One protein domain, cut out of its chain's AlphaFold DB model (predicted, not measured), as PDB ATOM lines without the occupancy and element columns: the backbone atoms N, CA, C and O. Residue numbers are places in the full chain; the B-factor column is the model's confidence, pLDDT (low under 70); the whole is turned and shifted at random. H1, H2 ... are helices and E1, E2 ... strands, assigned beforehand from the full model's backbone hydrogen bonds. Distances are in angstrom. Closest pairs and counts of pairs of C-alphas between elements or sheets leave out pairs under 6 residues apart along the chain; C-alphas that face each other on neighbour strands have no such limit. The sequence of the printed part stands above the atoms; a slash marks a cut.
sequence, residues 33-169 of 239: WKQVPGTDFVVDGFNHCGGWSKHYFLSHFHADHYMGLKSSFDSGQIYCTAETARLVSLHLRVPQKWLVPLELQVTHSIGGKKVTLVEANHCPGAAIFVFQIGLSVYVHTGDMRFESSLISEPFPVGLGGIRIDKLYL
ATOM      1  N   TRP A  33     -41.128  46.323 -16.460       96.38
ATOM      2  CA  TRP A  33     -41.976  45.260 -15.902       96.38
ATOM      3  C   TRP A  33     -41.703  44.957 -14.421       96.38
ATOM      4  O   TRP A  33     -42.475  44.236 -13.811       96.38
ATOM      5  N   LYS A  34     -40.646  45.523 -13.824       97.25
ATOM      6  CA  LYS A  34     -40.369  45.446 -12.379       97.25
ATOM      7  C   LYS A  34     -40.654  46.760 -11.642       97.25
ATOM      8  O   LYS A  34     -40.470  46.824 -10.433       97.25
ATOM      9  N   GLN A  35     -41.074  47.809 -12.355       97.62
ATOM     10  CA  GLN A  35     -41.404  49.120 -11.785       97.62
ATOM     11  C   GLN A  35     -42.919  49.276 -11.639       97.62
ATOM     12  O   GLN A  35     -43.665  48.990 -12.582       97.62
ATOM     13  N   VAL A  36     -43.369  49.823 -10.508       98.06
ATOM     14  CA  VAL A  36     -44.758  50.278 -10.343       98.06
ATOM     15  C   VAL A  36     -44.867  51.742 -10.810       98.06
ATOM     16  O   VAL A  36     -44.080  52.579 -10.367       98.06
ATOM     17  N   PRO A  37     -45.792  52.100 -11.721       97.38
ATOM     18  CA  PRO A  37     -45.879  53.463 -12.240       97.38
ATOM     19  C   PRO A  37     -46.242  54.481 -11.150       97.38
ATOM     20  O   PRO A  37     -47.070  54.215 -10.282       97.38
ATOM     21  N   GLY A  38     -45.642  55.673 -11.214       95.62
ATOM     22  CA  GLY A  38     -45.920  56.756 -10.263       95.62
ATOM     23  C   GLY A  38     -45.325  56.559  -8.861       95.62
ATOM     24  O   GLY A  38     -45.692  57.296  -7.941       95.62
ATOM     25  N   THR A  39     -44.422  55.588  -8.690       96.69
ATOM     26  CA  THR A  39     -43.684  55.334  -7.445       96.69
ATOM     27  C   THR A  39     -42.218  54.994  -7.734       96.69
ATOM     28  O   THR A  39     -41.811  54.849  -8.887       96.69
ATOM     29  N   ASP A  40     -41.422  54.862  -6.675       95.69
ATOM     30  CA  ASP A  40     -40.085  54.268  -6.704       95.69
ATOM     31  C   ASP A  40     -40.122  52.771  -6.345       95.69
ATOM     32  O   ASP A  40     -39.118  52.210  -5.922       95.69
ATOM     33  N   PHE A  41     -41.272  52.099  -6.454       98.06
ATOM     34  CA  PHE A  41     -41.403  50.709  -6.010       98.06
ATOM     35  C   PHE A  41     -40.829  49.743  -7.047       98.06
ATOM     36  O   PHE A  41     -41.134  49.837  -8.242       98.06
ATOM     37  N   VAL A  42     -40.039  48.781  -6.564       97.94
ATOM     38  CA  VAL A  42     -39.488  47.675  -7.360       97.94
ATOM     39  C   VAL A  42     -40.098  46.360  -6.907       97.94
ATOM     40  O   VAL A  42     -40.030  46.053  -5.724       97.94
ATOM     41  N   VAL A  43     -40.597  45.543  -7.832       98.50
ATOM     42  CA  VAL A  43     -41.018  44.160  -7.549       98.50
ATOM     43  C   VAL A  43     -39.987  43.179  -8.114       98.50
ATOM     44  O   VAL A  43     -39.613  43.267  -9.285       98.50
ATOM     45  N   ASP A  44     -39.488  42.267  -7.277       98.31
ATOM     46  CA  ASP A  44     -38.559  41.177  -7.627       98.31
ATOM     47  C   ASP A  44     -37.289  41.642  -8.375       98.31
ATOM     48  O   ASP A  44     -36.769  40.965  -9.261       98.31
ATOM     49  N   GLY A  45     -36.810  42.858  -8.099       96.12
ATOM     50  CA  GLY A  45     -35.748  43.526  -8.865       96.12
ATOM     51  C   GLY A  45     -34.448  43.744  -8.098       96.12
ATOM     52  O   GLY A  45     -33.842  44.805  -8.221       96.12
ATOM     53  N   PHE A  46     -33.994  42.758  -7.325       95.81
ATOM     54  CA  PHE A  46     -32.828  42.877  -6.429       95.81
ATOM     55  C   PHE A  46     -31.459  42.892  -7.145       95.81
ATOM     56  O   PHE A  46     -30.417  43.172  -6.547       95.81
ATOM     57  N   ASN A  47     -31.437  42.682  -8.461       92.50
ATOM     58  CA  ASN A  47     -30.276  43.001  -9.298       92.50
ATOM     59  C   ASN A  47     -30.155  44.505  -9.612       92.50
ATOM     60  O   ASN A  47     -29.118  44.934 -10.107       92.50
ATOM     61  N   HIS A  48     -31.166  45.312  -9.272       89.56
ATOM     62  CA  HIS A  48     -31.257  46.753  -9.535       89.56
ATOM     63  C   HIS A  48     -31.300  47.559  -8.223       89.56
ATOM     64  O   HIS A  48     -32.215  48.341  -7.955       89.56
ATOM     65  N   CYS A  49     -30.311  47.311  -7.364       81.44
ATOM     66  CA  CYS A  49     -30.162  47.951  -6.056       81.44
ATOM     67  C   CYS A  49     -29.293  49.213  -6.124       81.44
ATOM     68  O   CYS A  49     -28.172  49.161  -6.623       81.44
ATOM     69  N   GLY A  50     -29.783  50.343  -5.619       74.69
ATOM     70  CA  GLY A  50     -29.053  51.612  -5.638       74.69
ATOM     71  C   GLY A  50     -29.982  52.800  -5.412       74.69
ATOM     72  O   GLY A  50     -31.103  52.632  -4.948       74.69
ATOM     73  N   GLY A  51     -29.555  54.007  -5.789       79.81
ATOM     74  CA  GLY A  51     -30.299  55.248  -5.519       79.81
ATOM     75  C   GLY A  51     -31.665  55.403  -6.209       79.81
ATOM     76  O   GLY A  51     -32.295  56.440  -6.033       79.81
ATOM     77  N   TRP A  52     -32.125  54.422  -6.999       86.56
ATOM     78  CA  TRP A  52     -33.409  54.496  -7.709       86.56
ATOM     79  C   TRP A  52     -34.621  54.238  -6.802       86.56
ATOM     80  O   TRP A  52     -35.672  54.829  -7.031       86.56
ATOM     81  N   SER A  53     -34.489  53.370  -5.796       94.12
ATOM     82  CA  SER A  53     -35.598  52.956  -4.932       94.12
ATOM     83  C   SER A  53     -35.141  52.776  -3.499       94.12
ATOM     84  O   SER A  53     -34.008  52.369  -3.256       94.12
ATOM     85  N   LYS A  54     -36.052  53.033  -2.558       95.00
ATOM     86  CA  LYS A  54     -35.929  52.586  -1.162       95.00
ATOM     87  C   LYS A  54     -36.994  51.556  -0.771       95.00
ATOM     88  O   LYS A  54     -37.047  51.156   0.390       95.00
ATOM     89  N   HIS A  55     -37.818  51.125  -1.724       97.56
ATOM     90  CA  HIS A  55     -39.000  50.296  -1.513       97.56
ATOM     91  C   HIS A  55     -38.994  49.103  -2.478       97.56
ATOM     92  O   HIS A  55     -39.377  49.210  -3.647       97.56
ATOM     93  N   TYR A  56     -38.566  47.953  -1.972       98.31
ATOM     94  CA  TYR A  56     -38.482  46.707  -2.722       98.31
ATOM     95  C   TYR A  56     -39.569  45.747  -2.254       98.31
ATOM     96  O   TYR A  56     -39.832  45.638  -1.064       98.31
ATOM     97  N   PHE A  57     -40.182  45.028  -3.179       98.81
ATOM     98  CA  PHE A  57     -41.208  44.029  -2.916       98.81
ATOM     99  C   PHE A  57     -40.690  42.680  -3.405       98.81
ATOM    100  O   PHE A  57     -40.197  42.594  -4.530       98.81
ATOM    101  N   LEU A  58     -40.772  41.651  -2.562       98.88
ATOM    102  CA  LEU A  58     -40.452  40.273  -2.939       98.88
ATOM    103  C   LEU A  58     -41.739  39.452  -2.924       98.88
ATOM    104  O   LEU A  58     -42.328  39.265  -1.859       98.88
ATOM    105  N   SER A  59     -42.173  38.986  -4.094       98.81
ATOM    106  CA  SER A  59     -43.428  38.239  -4.242       98.81
ATOM    107  C   SER A  59     -43.384  36.887  -3.536       98.81
ATOM    108  O   SER A  59     -44.359  36.505  -2.890       98.81
ATOM    109  N   HIS A  60     -42.256  36.178  -3.630       98.75
ATOM    110  CA  HIS A  60     -42.042  34.870  -3.012       98.75
ATOM    111  C   HIS A  60     -40.554  34.475  -2.984       98.75
ATOM    112  O   HIS A  60     -39.698  35.143  -3.561       98.75
ATOM    113  N   PHE A  61     -40.223  33.372  -2.305       98.50
ATOM    114  CA  PHE A  61     -38.841  32.922  -2.097       98.50
ATOM    115  C   PHE A  61     -38.343  31.913  -3.158       98.50
ATOM    116  O   PHE A  61     -37.913  30.809  -2.818       98.50
ATOM    117  N   HIS A  62     -38.356  32.285  -4.445       98.38
ATOM    118  CA  HIS A  62     -37.646  31.555  -5.518       98.38
ATOM    119  C   HIS A  62     -36.474  32.367  -6.087       98.38
ATOM    120  O   HIS A  62     -36.451  33.599  -6.038       98.38
ATOM    121  N   ALA A  63     -35.443  31.655  -6.553       96.88
ATOM    122  CA  ALA A  63     -34.100  32.204  -6.753       96.88
ATOM    123  C   ALA A  63     -33.982  33.247  -7.860       96.88
ATOM    124  O   ALA A  63     -33.193  34.181  -7.749       96.88
ATOM    125  N   ASP A  64     -34.769  33.105  -8.910       96.44
ATOM    126  CA  ASP A  64     -34.917  34.052 -10.005       96.44
ATOM    127  C   ASP A  64     -35.646  35.343  -9.597       96.44
ATOM    128  O   ASP A  64     -35.362  36.400 -10.168       96.44
ATOM    129  N   HIS A  65     -36.479  35.308  -8.551       97.81
ATOM    130  CA  HIS A  65     -37.169  36.489  -8.009       97.81
ATOM    131  C   HIS A  65     -36.346  37.231  -6.956       97.81
ATOM    132  O   HIS A  65     -36.296  38.463  -6.968       97.81
ATOM    133  N   TYR A  66     -35.646  36.509  -6.073       97.44
ATOM    134  CA  TYR A  66     -34.728  37.130  -5.113       97.44
ATOM    135  C   TYR A  66     -33.316  37.353  -5.673       97.44
ATOM    136  O   TYR A  66     -32.438  37.816  -4.944       97.44
ATOM    137  N   MET A  67     -33.055  37.038  -6.948       95.19
ATOM    138  CA  MET A  67     -31.720  37.148  -7.540       95.19
ATOM    139  C   MET A  67     -31.108  38.535  -7.300       95.19
ATOM    140  O   MET A  67     -31.682  39.565  -7.655       95.19
ATOM    141  N   GLY A  68     -29.914  38.546  -6.706       93.69
ATOM    142  CA  GLY A  68     -29.191  39.768  -6.342       93.69
ATOM    143  C   GLY A  68     -29.372  40.197  -4.886       93.69
ATOM    144  O   GLY A  68     -28.542  40.961  -4.386       93.69
ATOM    145  N   LEU A  69     -30.377  39.659  -4.187       95.56
ATOM    146  CA  LEU A  69     -30.566  39.844  -2.753       95.56
ATOM    147  C   LEU A  69     -29.527  39.027  -1.975       95.56
ATOM    148  O   LEU A  69     -29.376  37.823  -2.173       95.56
ATOM    149  N   LYS A  70     -28.771  39.701  -1.108       94.12
ATOM    150  CA  LYS A  70     -27.649  39.134  -0.348       94.12
ATOM    151  C   LYS A  70     -27.642  39.705   1.066       94.12
ATOM    152  O   LYS A  70     -28.236  40.751   1.310       94.12
ATOM    153  N   SER A  71     -26.891  39.083   1.970       96.62
ATOM    154  CA  SER A  71     -26.702  39.565   3.348       96.62
ATOM    155  C   SER A  71     -26.186  41.008   3.447       96.62
ATOM    156  O   SER A  71     -26.455  41.694   4.426       96.62
ATOM    157  N   SER A  72     -25.480  41.487   2.418       94.62
ATOM    158  CA  SER A  72     -24.971  42.857   2.307       94.62
ATOM    159  C   SER A  72     -25.985  43.866   1.758       94.62
ATOM    160  O   SER A  72     -25.593  44.978   1.421       94.62
ATOM    161  N   PHE A  73     -27.250  43.487   1.569       94.25
ATOM    162  CA  PHE A  73     -28.271  44.396   1.059       94.25
ATOM    163  C   PHE A  73     -28.440  45.604   1.990       94.25
ATOM    164  O   PHE A  73     -28.573  45.453   3.205       94.25
ATOM    165  N   ASP A  74     -28.432  46.801   1.408       93.62
ATOM    166  CA  ASP A  74     -28.452  48.082   2.119       93.62
ATOM    167  C   ASP A  74     -29.266  49.169   1.392       93.62
ATOM    168  O   ASP A  74     -29.194  50.347   1.734       93.62
ATOM    169  N   SER A  75     -30.042  48.781   0.376       93.62
ATOM    170  CA  SER A  75     -30.642  49.728  -0.568       93.62
ATOM    171  C   SER A  75     -32.058  50.185  -0.206       93.62
ATOM    172  O   SER A  75     -32.591  51.065  -0.870       93.62
ATOM    173  N   GLY A  76     -32.692  49.633   0.831       94.94
ATOM    174  CA  GLY A  76     -34.044  50.040   1.222       94.94
ATOM    175  C   GLY A  76     -34.777  49.023   2.084       94.94
ATOM    176  O   GLY A  76     -34.180  48.079   2.590       94.94
ATOM    177  N   GLN A  77     -36.082  49.211   2.256       98.00
ATOM    178  CA  GLN A  77     -36.953  48.227   2.895       98.00
ATOM    179  C   GLN A  77     -37.439  47.190   1.873       98.00
ATOM    180  O   GLN A  77     -37.630  47.506   0.698       98.00
ATOM    181  N   ILE A  78     -37.630  45.958   2.338       98.62
ATOM    182  CA  ILE A  78     -38.117  44.808   1.582       98.62
ATOM    183  C   ILE A  78     -39.461  44.391   2.167       98.62
ATOM    184  O   ILE A  78     -39.531  43.871   3.281       98.62
ATOM    185  N   TYR A  79     -40.516  44.593   1.396       98.88
ATOM    186  CA  TYR A  79     -41.888  44.257   1.727       98.88
ATOM    187  C   TYR A  79     -42.254  42.894   1.142       98.88
ATOM    188  O   TYR A  79     -42.100  42.652  -0.055       98.88
ATOM    189  N   CYS A  80     -42.727  41.988   1.986       98.88
ATOM    190  CA  CYS A  80     -43.149  40.644   1.591       98.88
ATOM    191  C   CYS A  80     -44.018  40.030   2.694       98.88
ATOM    192  O   CYS A  80     -44.232  40.652   3.730       98.88
ATOM    193  N   THR A  81     -44.519  38.815   2.498       98.88
ATOM    194  CA  THR A  81     -45.211  38.066   3.559       98.88
ATOM    195  C   THR A  81     -44.259  37.677   4.696       98.88
ATOM    196  O   THR A  81     -43.034  37.649   4.535       98.88
ATOM    197  N   ALA A  82     -44.814  37.330   5.860       98.56
ATOM    198  CA  ALA A  82     -44.031  36.876   7.009       98.56
ATOM    199  C   ALA A  82     -43.233  35.594   6.714       98.56
ATOM    200  O   ALA A  82     -42.081  35.465   7.133       98.56
ATOM    201  N   GLU A  83     -43.810  34.659   5.964       98.50
ATOM    202  CA  GLU A  83     -43.162  33.433   5.494       98.50
ATOM    203  C   GLU A  83     -41.924  33.758   4.657       98.50
ATOM    204  O   GLU A  83     -40.829  33.280   4.963       98.50
ATOM    205  N   THR A  84     -42.087  34.622   3.653       98.75
ATOM    206  CA  THR A  84     -40.997  35.035   2.767       98.75
ATOM    207  C   THR A  84     -39.907  35.772   3.547       98.75
ATOM    208  O   THR A  84     -38.731  35.442   3.406       98.75
ATOM    209  N   ALA A  85     -40.268  36.696   4.445       98.69
ATOM    210  CA  ALA A  85     -39.302  37.410   5.282       98.69
ATOM    211  C   ALA A  85     -38.472  36.458   6.163       98.69
ATOM    212  O   ALA A  85     -37.251  36.607   6.259       98.69
ATOM    213  N   ARG A  86     -39.106  35.443   6.771       98.44
ATOM    214  CA  ARG A  86     -38.404  34.421   7.567       98.44
ATOM    215  C   ARG A  86     -37.393  33.648   6.722       98.44
ATOM    216  O   ARG A  86     -36.250  33.505   7.148       98.44
ATOM    217  N   LEU A  87     -37.781  33.201   5.526       98.38
ATOM    218  CA  LEU A  87     -36.887  32.470   4.620       98.38
ATOM    219  C   LEU A  87     -35.715  33.333   4.144       98.38
ATOM    220  O   LEU A  87     -34.570  32.881   4.162       98.38
ATOM    221  N   VAL A  88     -35.971  34.596   3.799       98.44
ATOM    222  CA  VAL A  88     -34.929  35.560   3.419       98.44
ATOM    223  C   VAL A  88     -33.939  35.784   4.567       98.44
ATOM    224  O   VAL A  88     -32.725  35.732   4.358       98.44
ATOM    225  N   SER A  89     -34.436  35.987   5.788       98.19
ATOM    226  CA  SER A  89     -33.596  36.139   6.981       98.19
ATOM    227  C   SER A  89     -32.759  34.885   7.249       98.19
ATOM    228  O   SER A  89     -31.568  34.992   7.533       98.19
ATOM    229  N   LEU A  90     -33.363  33.697   7.166       97.69
ATOM    230  CA  LEU A  90     -32.715  32.431   7.508       97.69
ATOM    231  C   LEU A  90     -31.672  32.001   6.466       97.69
ATOM    232  O   LEU A  90     -30.549  31.649   6.823       97.69
ATOM    233  N   HIS A  91     -32.030  32.045   5.181       97.12
ATOM    234  CA  HIS A  91     -31.217  31.469   4.107       97.12
ATOM    235  C   HIS A  91     -30.323  32.490   3.401       97.12
ATOM    236  O   HIS A  91     -29.189  32.163   3.058       97.12
ATOM    237  N   LEU A  92     -30.789  33.731   3.208       97.69
ATOM    238  CA  LEU A  92     -29.997  34.787   2.555       97.69
ATOM    239  C   LEU A  92     -29.271  35.690   3.558       97.69
ATOM    240  O   LEU A  92     -28.429  36.497   3.160       97.69
ATOM    241  N   ARG A  93     -29.573  35.542   4.858       98.19
ATOM    242  CA  ARG A  93     -28.967  36.297   5.967       98.19
ATOM    243  C   ARG A  93     -29.101  37.813   5.801       98.19
ATOM    244  O   ARG A  93     -28.218  38.565   6.214       98.19
ATOM    245  N   VAL A  94     -30.187  38.268   5.173       97.81
ATOM    246  CA  VAL A  94     -30.507  39.699   5.084       97.81
ATOM    247  C   VAL A  94     -30.860  40.206   6.486       97.81
ATOM    248  O   VAL A  94     -31.680  39.580   7.161       97.81
ATOM    249  N   PRO A  95     -30.277  41.327   6.949       96.75
ATOM    250  CA  PRO A  95     -30.587  41.890   8.257       96.75
ATOM    251  C   PRO A  95     -32.078  42.208   8.427       96.75
ATOM    252  O   PRO A  95     -32.665  42.894   7.590       96.75
ATOM    253  N   GLN A  96     -32.666  41.803   9.558       96.75
ATOM    254  CA  GLN A  96     -34.094  42.005   9.852       96.75
ATOM    255  C   GLN A  96     -34.555  43.463   9.753       96.75
ATOM    256  O   GLN A  96     -35.692  43.706   9.378       96.75
ATOM    257  N   LYS A  97     -33.674  44.440  10.010       97.44
ATOM    258  CA  LYS A  97     -33.987  45.876   9.875       97.44
ATOM    259  C   LYS A  97     -34.475  46.286   8.478       97.44
ATOM    260  O   LYS A  97     -35.109  47.327   8.341       97.44
ATOM    261  N   TRP A  98     -34.133  45.509   7.448       98.00
ATOM    262  CA  TRP A  98     -34.573  45.750   6.076       98.00
ATOM    263  C   TRP A  98     -35.852  45.000   5.726       98.00
ATOM    264  O   TRP A  98     -36.493  45.351   4.748       98.00
ATOM    265  N   LEU A  99     -36.225  43.977   6.491       98.62
ATOM    266  CA  LEU A  99     -37.381  43.139   6.207       98.62
ATOM    267  C   LEU A  99     -38.615  43.729   6.884       98.62
ATOM    268  O   LEU A  99     -38.632  43.933   8.095       98.62
ATOM    269  N   VAL A 100     -39.660  43.968   6.098       98.75
ATOM    270  CA  VAL A 100     -40.945  44.482   6.568       98.75
ATOM    271  C   VAL A 100     -42.034  43.484   6.166       98.75
ATOM    272  O   VAL A 100     -42.558  43.559   5.052       98.75
ATOM    273  N   PRO A 101     -42.353  42.513   7.040       98.69
ATOM    274  CA  PRO A 101     -43.467  41.601   6.830       98.69
ATOM    275  C   PRO A 101     -44.791  42.360   6.726       98.69
ATOM    276  O   PRO A 101     -45.086  43.209   7.565       98.69
ATOM    277  N   LEU A 102     -45.591  42.026   5.721       98.75
ATOM    278  CA  LEU A 102     -46.929  42.557   5.497       98.75
ATOM    279  C   LEU A 102     -47.957  41.432   5.616       98.75
ATOM    280  O   LEU A 102     -47.755  40.327   5.108       98.75
ATOM    281  N   GLU A 103     -49.071  41.732   6.273       98.62
ATOM    282  CA  GLU A 103     -50.203  40.816   6.392       98.62
ATOM    283  C   GLU A 103     -50.975  40.721   5.071       98.62
ATOM    284  O   GLU A 103     -51.212  41.733   4.399       98.62
ATOM    285  N   LEU A 104     -51.376  39.498   4.712       98.56
ATOM    286  CA  LEU A 104     -52.284  39.237   3.597       98.56
ATOM    287  C   LEU A 104     -53.654  39.860   3.877       98.56
ATOM    288  O   LEU A 104     -54.097  39.912   5.019       98.56
ATOM    289  N   GLN A 105     -54.332  40.298   2.816       98.38
ATOM    290  CA  GLN A 105     -55.694  40.844   2.845       98.38
ATOM    291  C   GLN A 105     -55.840  42.126   3.688       98.38
ATOM    292  O   GLN A 105     -56.948  42.598   3.939       98.38
ATOM    293  N   VAL A 106     -54.721  42.743   4.074       98.56
ATOM    294  CA  VAL A 106     -54.661  44.022   4.785       98.56
ATOM    295  C   VAL A 106     -54.069  45.081   3.860       98.56
ATOM    296  O   VAL A 106     -53.125  44.823   3.115       98.56
ATOM    297  N   THR A 107     -54.644  46.287   3.888       98.50
ATOM    298  CA  THR A 107     -54.125  47.426   3.119       98.50
ATOM    299  C   THR A 107     -53.110  48.198   3.948       98.50
ATOM    300  O   THR A 107     -53.452  48.795   4.967       98.50
ATOM    301  N   HIS A 108     -51.872  48.233   3.469       98.69
ATOM    302  CA  HIS A 108     -50.735  48.900   4.095       98.69
ATOM    303  C   HIS A 108     -50.458  50.246   3.424       98.69
ATOM    304  O   HIS A 108     -50.678  50.406   2.222       98.69
ATOM    305  N   SER A 109     -49.954  51.219   4.186       98.12
ATOM    306  CA  SER A 109     -49.512  52.516   3.658       98.12
ATOM    307  C   SER A 109     -47.987  52.560   3.595       98.12
ATOM    308  O   SER A 109     -47.323  52.563   4.629       98.12
ATOM    309  N   ILE A 110     -47.430  52.601   2.386       97.88
ATOM    310  CA  ILE A 110     -45.984  52.612   2.126       97.88
ATOM    311  C   ILE A 110     -45.681  53.844   1.284       97.88
ATOM    312  O   ILE A 110     -46.268  54.017   0.221       97.88
ATOM    313  N   GLY A 111     -44.829  54.753   1.766       92.62
ATOM    314  CA  GLY A 111     -44.527  55.998   1.044       92.62
ATOM    315  C   GLY A 111     -45.773  56.830   0.675       92.62
ATOM    316  O   GLY A 111     -45.798  57.484  -0.366       92.62
ATOM    317  N   GLY A 112     -46.843  56.750   1.480       93.44
ATOM    318  CA  GLY A 112     -48.133  57.396   1.200       93.44
ATOM    319  C   GLY A 112     -48.973  56.725   0.102       93.44
ATOM    320  O   GLY A 112     -49.937  57.320  -0.379       93.44
ATOM    321  N   LYS A 113     -48.610  55.511  -0.327       97.12
ATOM    322  CA  LYS A 113     -49.321  54.694  -1.319       97.12
ATOM    323  C   LYS A 113     -49.945  53.479  -0.644       97.12
ATOM    324  O   LYS A 113     -49.372  52.943   0.300       97.12
ATOM    325  N   LYS A 114     -51.101  53.035  -1.135       98.50
ATOM    326  CA  LYS A 114     -51.780  51.853  -0.594       98.50
ATOM    327  C   LYS A 114     -51.285  50.597  -1.299       98.50
ATOM    328  O   LYS A 114     -51.258  50.563  -2.531       98.50
ATOM    329  N   VAL A 115     -50.917  49.588  -0.518       98.81
ATOM    330  CA  VAL A 115     -50.477  48.279  -1.009       98.81
ATOM    331  C   VAL A 115     -51.197  47.180  -0.243       98.81
ATOM    332  O   VAL A 115     -51.185  47.179   0.983       98.81
ATOM    333  N   THR A 116     -51.785  46.232  -0.960       98.88
ATOM    334  CA  THR A 116     -52.490  45.084  -0.378       98.88
ATOM    335  C   THR A 116     -51.933  43.803  -0.971       98.88
ATOM    336  O   THR A 116     -51.674  43.746  -2.173       98.88
ATOM    337  N   LEU A 117     -51.728  42.787  -0.135       98.88
ATOM    338  CA  LEU A 117     -51.252  41.480  -0.575       98.88
ATOM    339  C   LEU A 117     -52.434  40.514  -0.668       98.88
ATOM    340  O   LEU A 117     -53.242  40.441   0.256       98.88
ATOM    341  N   VAL A 118     -52.510  39.758  -1.755       98.69
ATOM    342  CA  VAL A 118     -53.486  38.682  -1.976       98.69
ATOM    343  C   VAL A 118     -52.716  37.373  -2.157       98.69
ATOM    344  O   VAL A 118     -51.577  37.385  -2.616       98.69
ATOM    345  N   GLU A 119     -53.294  36.246  -1.754       98.06
ATOM    346  CA  GLU A 119     -52.645  34.935  -1.871       98.06
ATOM    347  C   GLU A 119     -52.453  34.551  -3.358       98.06
ATOM    348  O   GLU A 119     -53.335  34.800  -4.184       98.06
ATOM    349  N   ALA A 120     -51.273  34.022  -3.714       98.31
ATOM    350  CA  ALA A 120     -50.898  33.735  -5.109       98.31
ATOM    351  C   ALA A 120     -51.064  32.263  -5.542       98.31
ATOM    352  O   ALA A 120     -50.950  31.941  -6.725       98.31
ATOM    353  N   ASN A 121     -51.302  31.347  -4.607       97.56
ATOM    354  CA  ASN A 121     -51.505  29.912  -4.800       97.56
ATOM    355  C   ASN A 121     -50.323  29.215  -5.497       97.56
ATOM    356  O   ASN A 121     -50.484  28.241  -6.235       97.56
ATOM    357  N   HIS A 122     -49.110  29.724  -5.271       97.75
ATOM    358  CA  HIS A 122     -47.878  29.246  -5.907       97.75
ATOM    359  C   HIS A 122     -47.029  28.389  -4.962       97.75
ATOM    360  O   HIS A 122     -46.947  27.167  -5.111       97.75
ATOM    361  N   CYS A 123     -46.446  29.015  -3.940       97.94
ATOM    362  CA  CYS A 123     -45.684  28.371  -2.872       97.94
ATOM    363  C   CYS A 123     -46.008  29.027  -1.515       97.94
ATOM    364  O   CYS A 123     -46.618  30.101  -1.494       97.94
ATOM    365  N   PRO A 124     -45.604  28.434  -0.375       97.50
ATOM    366  CA  PRO A 124     -45.802  29.063   0.929       97.50
ATOM    367  C   PRO A 124     -45.248  30.494   0.961       97.50
ATOM    368  O   PRO A 124     -44.089  30.726   0.612       97.50
ATOM    369  N   GLY A 125     -46.084  31.451   1.366       98.00
ATOM    370  CA  GLY A 125     -45.721  32.867   1.434       98.00
ATOM    371  C   GLY A 125     -45.807  33.647   0.122       98.00
ATOM    372  O   GLY A 125     -45.528  34.845   0.150       98.00
ATOM    373  N   ALA A 126     -46.173  33.028  -1.000       98.75
ATOM    374  CA  ALA A 126     -46.306  33.742  -2.266       98.75
ATOM    375  C   ALA A 126     -47.498  34.710  -2.255       98.75
ATOM    376  O   ALA A 126     -48.591  34.356  -1.806       98.75
ATOM    377  N   ALA A 127     -47.286  35.923  -2.771       98.81
ATOM    378  CA  ALA A 127     -48.302  36.966  -2.784       98.81
ATOM    379  C   ALA A 127     -48.387  37.720  -4.117       98.81
ATOM    380  O   ALA A 127     -47.381  38.094  -4.722       98.81
ATOM    381  N   ILE A 128     -49.626  38.020  -4.498       98.88
ATOM    382  CA  ILE A 128     -50.002  39.028  -5.484       98.88
ATOM    383  C   ILE A 128     -49.990  40.389  -4.779       98.88
ATOM    384  O   ILE A 128     -50.554  40.534  -3.693       98.88
ATOM    385  N   PHE A 129     -49.411  41.411  -5.404       98.94
ATOM    386  CA  PHE A 129     -49.445  42.785  -4.901       98.94
ATOM    387  C   PHE A 129     -50.471  43.629  -5.654       98.94
ATOM    388  O   PHE A 129     -50.441  43.708  -6.882       98.94
ATOM    389  N   VAL A 130     -51.331  44.325  -4.914       98.88
ATOM    390  CA  VAL A 130     -52.273  45.321  -5.432       98.88
ATOM    391  C   VAL A 130     -51.827  46.703  -4.964       98.88
ATOM    392  O   VAL A 130     -51.882  47.013  -3.777       98.88
ATOM    393  N   PHE A 131     -51.385  47.541  -5.898       98.88
ATOM    394  CA  PHE A 131     -50.926  48.905  -5.649       98.88
ATOM    395  C   PHE A 131     -52.005  49.903  -6.067       98.88
ATOM    396  O   PHE A 131     -52.349  49.973  -7.247       98.88
ATOM    397  N   GLN A 132     -52.511  50.713  -5.135       98.38
ATOM    398  CA  GLN A 132     -53.437  51.806  -5.454       98.38
ATOM    399  C   GLN A 132     -52.684  53.141  -5.395       98.38
ATOM    400  O   GLN A 132     -52.320  53.634  -4.321       98.38
ATOM    401  N   ILE A 133     -52.424  53.712  -6.573       97.94
ATOM    402  CA  ILE A 133     -51.601  54.907  -6.774       97.94
ATOM    403  C   ILE A 133     -52.486  56.024  -7.334       97.94
ATOM    404  O   ILE A 133     -52.769  56.087  -8.529       97.94
ATOM    405  N   GLY A 134     -52.937  56.925  -6.457       94.75
ATOM    406  CA  GLY A 134     -53.923  57.938  -6.834       94.75
ATOM    407  C   GLY A 134     -55.253  57.279  -7.200       94.75
ATOM    408  O   GLY A 134     -55.851  56.613  -6.360       94.75
ATOM    409  N   LEU A 135     -55.697  57.459  -8.446       95.44
ATOM    410  CA  LEU A 135     -56.908  56.822  -8.981       95.44
ATOM    411  C   LEU A 135     -56.628  55.509  -9.726       95.44
ATOM    412  O   LEU A 135     -57.575  54.861 -10.158       95.44
ATOM    413  N   SER A 136     -55.357  55.136  -9.898       98.19
ATOM    414  CA  SER A 136     -54.970  53.950 -10.661       98.19
ATOM    415  C   SER A 136     -54.702  52.746  -9.766       98.19
ATOM    416  O   SER A 136     -54.139  52.882  -8.677       98.19
ATOM    417  N   VAL A 137     -55.047  51.560 -10.258       98.56
ATOM    418  CA  VAL A 137     -54.779  50.275  -9.608       98.56
ATOM    419  C   VAL A 137     -53.869  49.427 -10.489       98.56
ATOM    420  O   VAL A 137     -54.194  49.106 -11.636       98.56
ATOM    421  N   TYR A 138     -52.727  49.032  -9.934       98.81
ATOM    422  CA  TYR A 138     -51.761  48.153 -10.583       98.81
ATOM    423  C   TYR A 138     -51.667  46.839  -9.821       98.81
ATOM    424  O   TYR A 138     -51.481  46.844  -8.607       98.81
ATOM    425  N   VAL A 139     -51.769  45.717 -10.526       98.81
ATOM    426  CA  VAL A 139     -51.672  44.383  -9.925       98.81
ATOM    427  C   VAL A 139     -50.429  43.687 -10.451       98.81
ATOM    428  O   VAL A 139     -50.257  43.572 -11.663       98.81
ATOM    429  N   HIS A 140     -49.568  43.221  -9.550       98.88
ATOM    430  CA  HIS A 140     -48.426  42.384  -9.881       98.88
ATOM    431  C   HIS A 140     -48.624  40.996  -9.298       98.88
ATOM    432  O   HIS A 140     -48.651  40.829  -8.083       98.88
ATOM    433  N   THR A 141     -48.762  40.006 -10.171       98.75
ATOM    434  CA  THR A 141     -49.132  38.646  -9.760       98.75
ATOM    435  C   THR A 141     -47.997  37.878  -9.086       98.75
ATOM    436  O   THR A 141     -48.268  36.964  -8.318       98.75
ATOM    437  N   GLY A 142     -46.742  38.288  -9.319       98.56
ATOM    438  CA  GLY A 142     -45.603  37.438  -8.975       98.56
ATOM    439  C   GLY A 142     -45.655  36.201  -9.863       98.56
ATOM    440  O   GLY A 142     -46.093  36.315 -11.005       98.56
ATOM    441  N   ASP A 143     -45.289  35.055  -9.310       98.62
ATOM    442  CA  ASP A 143     -45.711  33.769  -9.855       98.62
ATOM    443  C   ASP A 143     -47.003  33.354  -9.162       98.62
ATOM    444  O   ASP A 143     -47.118  33.460  -7.934       98.62
ATOM    445  N   MET A 144     -47.980  32.880  -9.931       97.88
ATOM    446  CA  MET A 144     -49.278  32.519  -9.373       97.88
ATOM    447  C   MET A 144     -49.912  31.319 -10.065       97.88
ATOM    448  O   MET A 144     -49.743  31.082 -11.259       97.88
ATOM    449  N   ARG A 145     -50.761  30.598  -9.328       97.81
ATOM    450  CA  ARG A 145     -51.664  29.607  -9.917       97.81
ATOM    451  C   ARG A 145     -53.102  30.075  -9.792       97.81
ATOM    452  O   ARG A 145     -53.695  30.026  -8.720       97.81
ATOM    453  N   PHE A 146     -53.686  30.474 -10.916       96.50
ATOM    454  CA  PHE A 146     -55.061  30.960 -10.938       96.50
ATOM    455  C   PHE A 146     -56.056  29.938 -10.370       96.50
ATOM    456  O   PHE A 146     -56.050  28.758 -10.734       96.50
ATOM    457  N   GLU A 147     -56.953  30.435  -9.526       94.81
ATOM    458  CA  GLU A 147     -58.167  29.763  -9.081       94.81
ATOM    459  C   GLU A 147     -59.333  30.750  -9.191       94.81
ATOM    460  O   GLU A 147     -59.153  31.950  -8.988       94.81
ATOM    461  N   SER A 148     -60.534  30.266  -9.525       96.25
ATOM    462  CA  SER A 148     -61.696  31.133  -9.770       96.25
ATOM    463  C   SER A 148     -62.058  32.024  -8.578       96.25
ATOM    464  O   SER A 148     -62.573  33.122  -8.783       96.25
ATOM    465  N   SER A 149     -61.742  31.580  -7.356       96.50
ATOM    466  CA  SER A 149     -61.885  32.359  -6.120       96.50
ATOM    467  C   SER A 149     -61.175  33.710  -6.194       96.50
ATOM    468  O   SER A 149     -61.695  34.691  -5.673       96.50
ATOM    469  N   LEU A 150     -60.049  33.806  -6.914       97.62
ATOM    470  CA  LEU A 150     -59.297  35.050  -7.059       97.62
ATOM    471  C   LEU A 150     -60.138  36.175  -7.667       97.62
ATOM    472  O   LEU A 150     -59.923  37.326  -7.321       97.62
ATOM    473  N   ILE A 151     -61.079  35.880  -8.565       97.12
ATOM    474  CA  ILE A 151     -61.922  36.910  -9.198       97.12
ATOM    475  C   ILE A 151     -63.350  36.938  -8.652       97.12
ATOM    476  O   ILE A 151     -64.019  37.959  -8.794       97.12
ATOM    477  N   SER A 152     -63.829  35.842  -8.054       97.69
ATOM    478  CA  SER A 152     -65.173  35.791  -7.472       97.69
ATOM    479  C   SER A 152     -65.231  36.373  -6.062       97.69
ATOM    480  O   SER A 152     -66.246  36.965  -5.706       97.69
ATOM    481  N   GLU A 153     -64.170  36.223  -5.264       98.25
ATOM    482  CA  GLU A 153     -64.110  36.785  -3.914       98.25
ATOM    483  C   GLU A 153     -63.832  38.292  -3.957       98.25
ATOM    484  O   GLU A 153     -62.966  38.740  -4.720       98.25
ATOM    485  N   PRO A 154     -64.528  39.103  -3.138       98.31
ATOM    486  CA  PRO A 154     -64.329  40.543  -3.114       98.31
ATOM    487  C   PRO A 154     -62.920  40.906  -2.633       98.31
ATOM    488  O   PRO A 154     -62.325  40.238  -1.783       98.31
ATOM    489  N   PHE A 155     -62.388  42.013  -3.142       98.25
ATOM    490  CA  PHE A 155     -61.168  42.602  -2.595       98.25
ATOM    491  C   PHE A 155     -61.380  43.033  -1.126       98.25
ATOM    492  O   PHE A 155     -62.396  43.672  -0.836       98.25
ATOM    493  N   PRO A 156     -60.452  42.726  -0.191       97.81
ATOM    494  CA  PRO A 156     -59.078  42.258  -0.414       97.81
ATOM    495  C   PRO A 156     -58.844  40.740  -0.300       97.81
ATOM    496  O   PRO A 156     -57.690  40.323  -0.313       97.81
ATOM    497  N   VAL A 157     -59.889  39.914  -0.176       97.94
ATOM    498  CA  VAL A 157     -59.738  38.444  -0.135       97.94
ATOM    499  C   VAL A 157     -59.310  37.911  -1.504       97.94
ATOM    500  O   VAL A 157     -58.381  37.113  -1.593       97.94
ATOM    501  N   GLY A 158     -59.961  38.397  -2.560       97.88
ATOM    502  CA  GLY A 158     -59.557  38.222  -3.952       97.88
ATOM    503  C   GLY A 158     -59.363  39.572  -4.647       97.88
ATOM    504  O   GLY A 158     -58.936  40.561  -4.051       97.88
ATOM    505  N   LEU A 159     -59.705  39.618  -5.927       98.38
ATOM    506  CA  LEU A 159     -59.686  40.778  -6.818       98.38
ATOM    507  C   LEU A 159     -61.095  41.074  -7.372       98.38
ATOM    508  O   LEU A 159     -61.252  41.822  -8.338       98.38
ATOM    509  N   GLY A 160     -62.139  40.489  -6.784       97.94
ATOM    510  CA  GLY A 160     -63.519  40.767  -7.152       97.94
ATOM    511  C   GLY A 160     -63.879  42.230  -6.893       97.94
ATOM    512  O   GLY A 160     -63.607  42.781  -5.823       97.94
ATOM    513  N   GLY A 161     -64.496  42.868  -7.888       95.56
ATOM    514  CA  GLY A 161     -65.003  44.239  -7.791       95.56
ATOM    515  C   GLY A 161     -63.964  45.352  -7.965       95.56
ATOM    516  O   GLY A 161     -64.345  46.522  -7.938       95.56
ATOM    517  N   ILE A 162     -62.680  45.037  -8.185       95.88
ATOM    518  CA  ILE A 162     -61.668  46.060  -8.486       95.88
ATOM    519  C   ILE A 162     -61.505  46.263  -9.995       95.88
ATOM    520  O   ILE A 162     -61.458  45.318 -10.779       95.88
ATOM    521  N   ARG A 163     -61.374  47.524 -10.414       96.88
ATOM    522  CA  ARG A 163     -60.949  47.877 -11.772       96.88
ATOM    523  C   ARG A 163     -59.427  47.950 -11.795       96.88
ATOM    524  O   ARG A 163     -58.857  48.776 -11.095       96.88
ATOM    525  N   ILE A 164     -58.791  47.101 -12.597       98.19
ATOM    526  CA  ILE A 164     -57.331  47.050 -12.746       98.19
ATOM    527  C   ILE A 164     -56.932  47.863 -13.981       98.19
ATOM    528  O   ILE A 164     -57.406  47.582 -15.080       98.19
ATOM    529  N   ASP A 165     -56.050  48.850 -13.816       98.50
ATOM    530  CA  ASP A 165     -55.539  49.674 -14.922       98.50
ATOM    531  C   ASP A 165     -54.309  49.051 -15.591       98.50
ATOM    532  O   ASP A 165     -54.095  49.220 -16.791       98.50
ATOM    533  N   LYS A 166     -53.485  48.323 -14.826       98.56
ATOM    534  CA  LYS A 166     -52.347  47.565 -15.363       98.56
ATOM    535  C   LYS A 166     -52.136  46.267 -14.601       98.56
ATOM    536  O   LYS A 166     -52.100  46.266 -13.372       98.56
ATOM    537  N   LEU A 167     -51.921  45.189 -15.348       98.44
ATOM    538  CA  LEU A 167     -51.626  43.863 -14.824       98.44
ATOM    539  C   LEU A 167     -50.218  43.433 -15.253       98.44
ATOM    540  O   LEU A 167     -49.893  43.455 -16.439       98.44
ATOM    541  N   TYR A 168     -49.400  43.036 -14.283       98.75
ATOM    542  CA  TYR A 168     -48.132  42.347 -14.491       98.75
ATOM    543  C   TYR A 168     -48.394  40.863 -14.229       98.75
ATOM    544  O   TYR A 168     -48.609  40.451 -13.084       98.75
ATOM    545  N   LEU A 169     -48.479  40.098 -15.315       98.38
ATOM    546  CA  LEU A 169     -49.019  38.744 -15.332       98.38
ATOM    547  C   LEU A 169     -47.906  37.697 -15.459       98.38
ATOM    548  O   LEU A 169     -47.082  37.791 -16.370       98.38
TER     549      LEU A 169
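AT A GLANCE: This is residues 33 to 169 of the 239 residues of a protein of Tetraselmis sp. GSL018 (UniProt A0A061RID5). With little regular structure, two small sheets stand partly face to face, H1 packed on the smaller, H2 beyond the larger. The larger runs E5 to E9 in order, mixed; the smaller runs E1 to E4, parallel. Of 137 printed residues, 54 are in two named helices and nine named strands, class mixed. The radius of gyration of the C-alphas is 14.0 A: compact, 41 by 30 by 22 A.

HOW THE PARTS SIT: Look at E5, residues 107 to 110, E6, 113 to 119, E7, 127 to 133, and E8, 136 to 140: a meander of antiparallel neighbours; N 116 and O 130 are within hydrogen-bond range, 2.9 A. H1, residues 82 to 92, is on the other sheet, height 9.4 A.

IN THESE COORDINATES: From C-alpha 41 at (-41.403, 50.709, -6.010), E1 runs to 43; E2 is 55 to 57, E3 77 to 80, E4 99 to 101, H2 149 to 152, and E9 runs from 166 to C-alpha 168 at (-48.132, 42.347, -14.491).

THE WHOLE: The printed part has no cut, and no printed residue is under pLDDT 70.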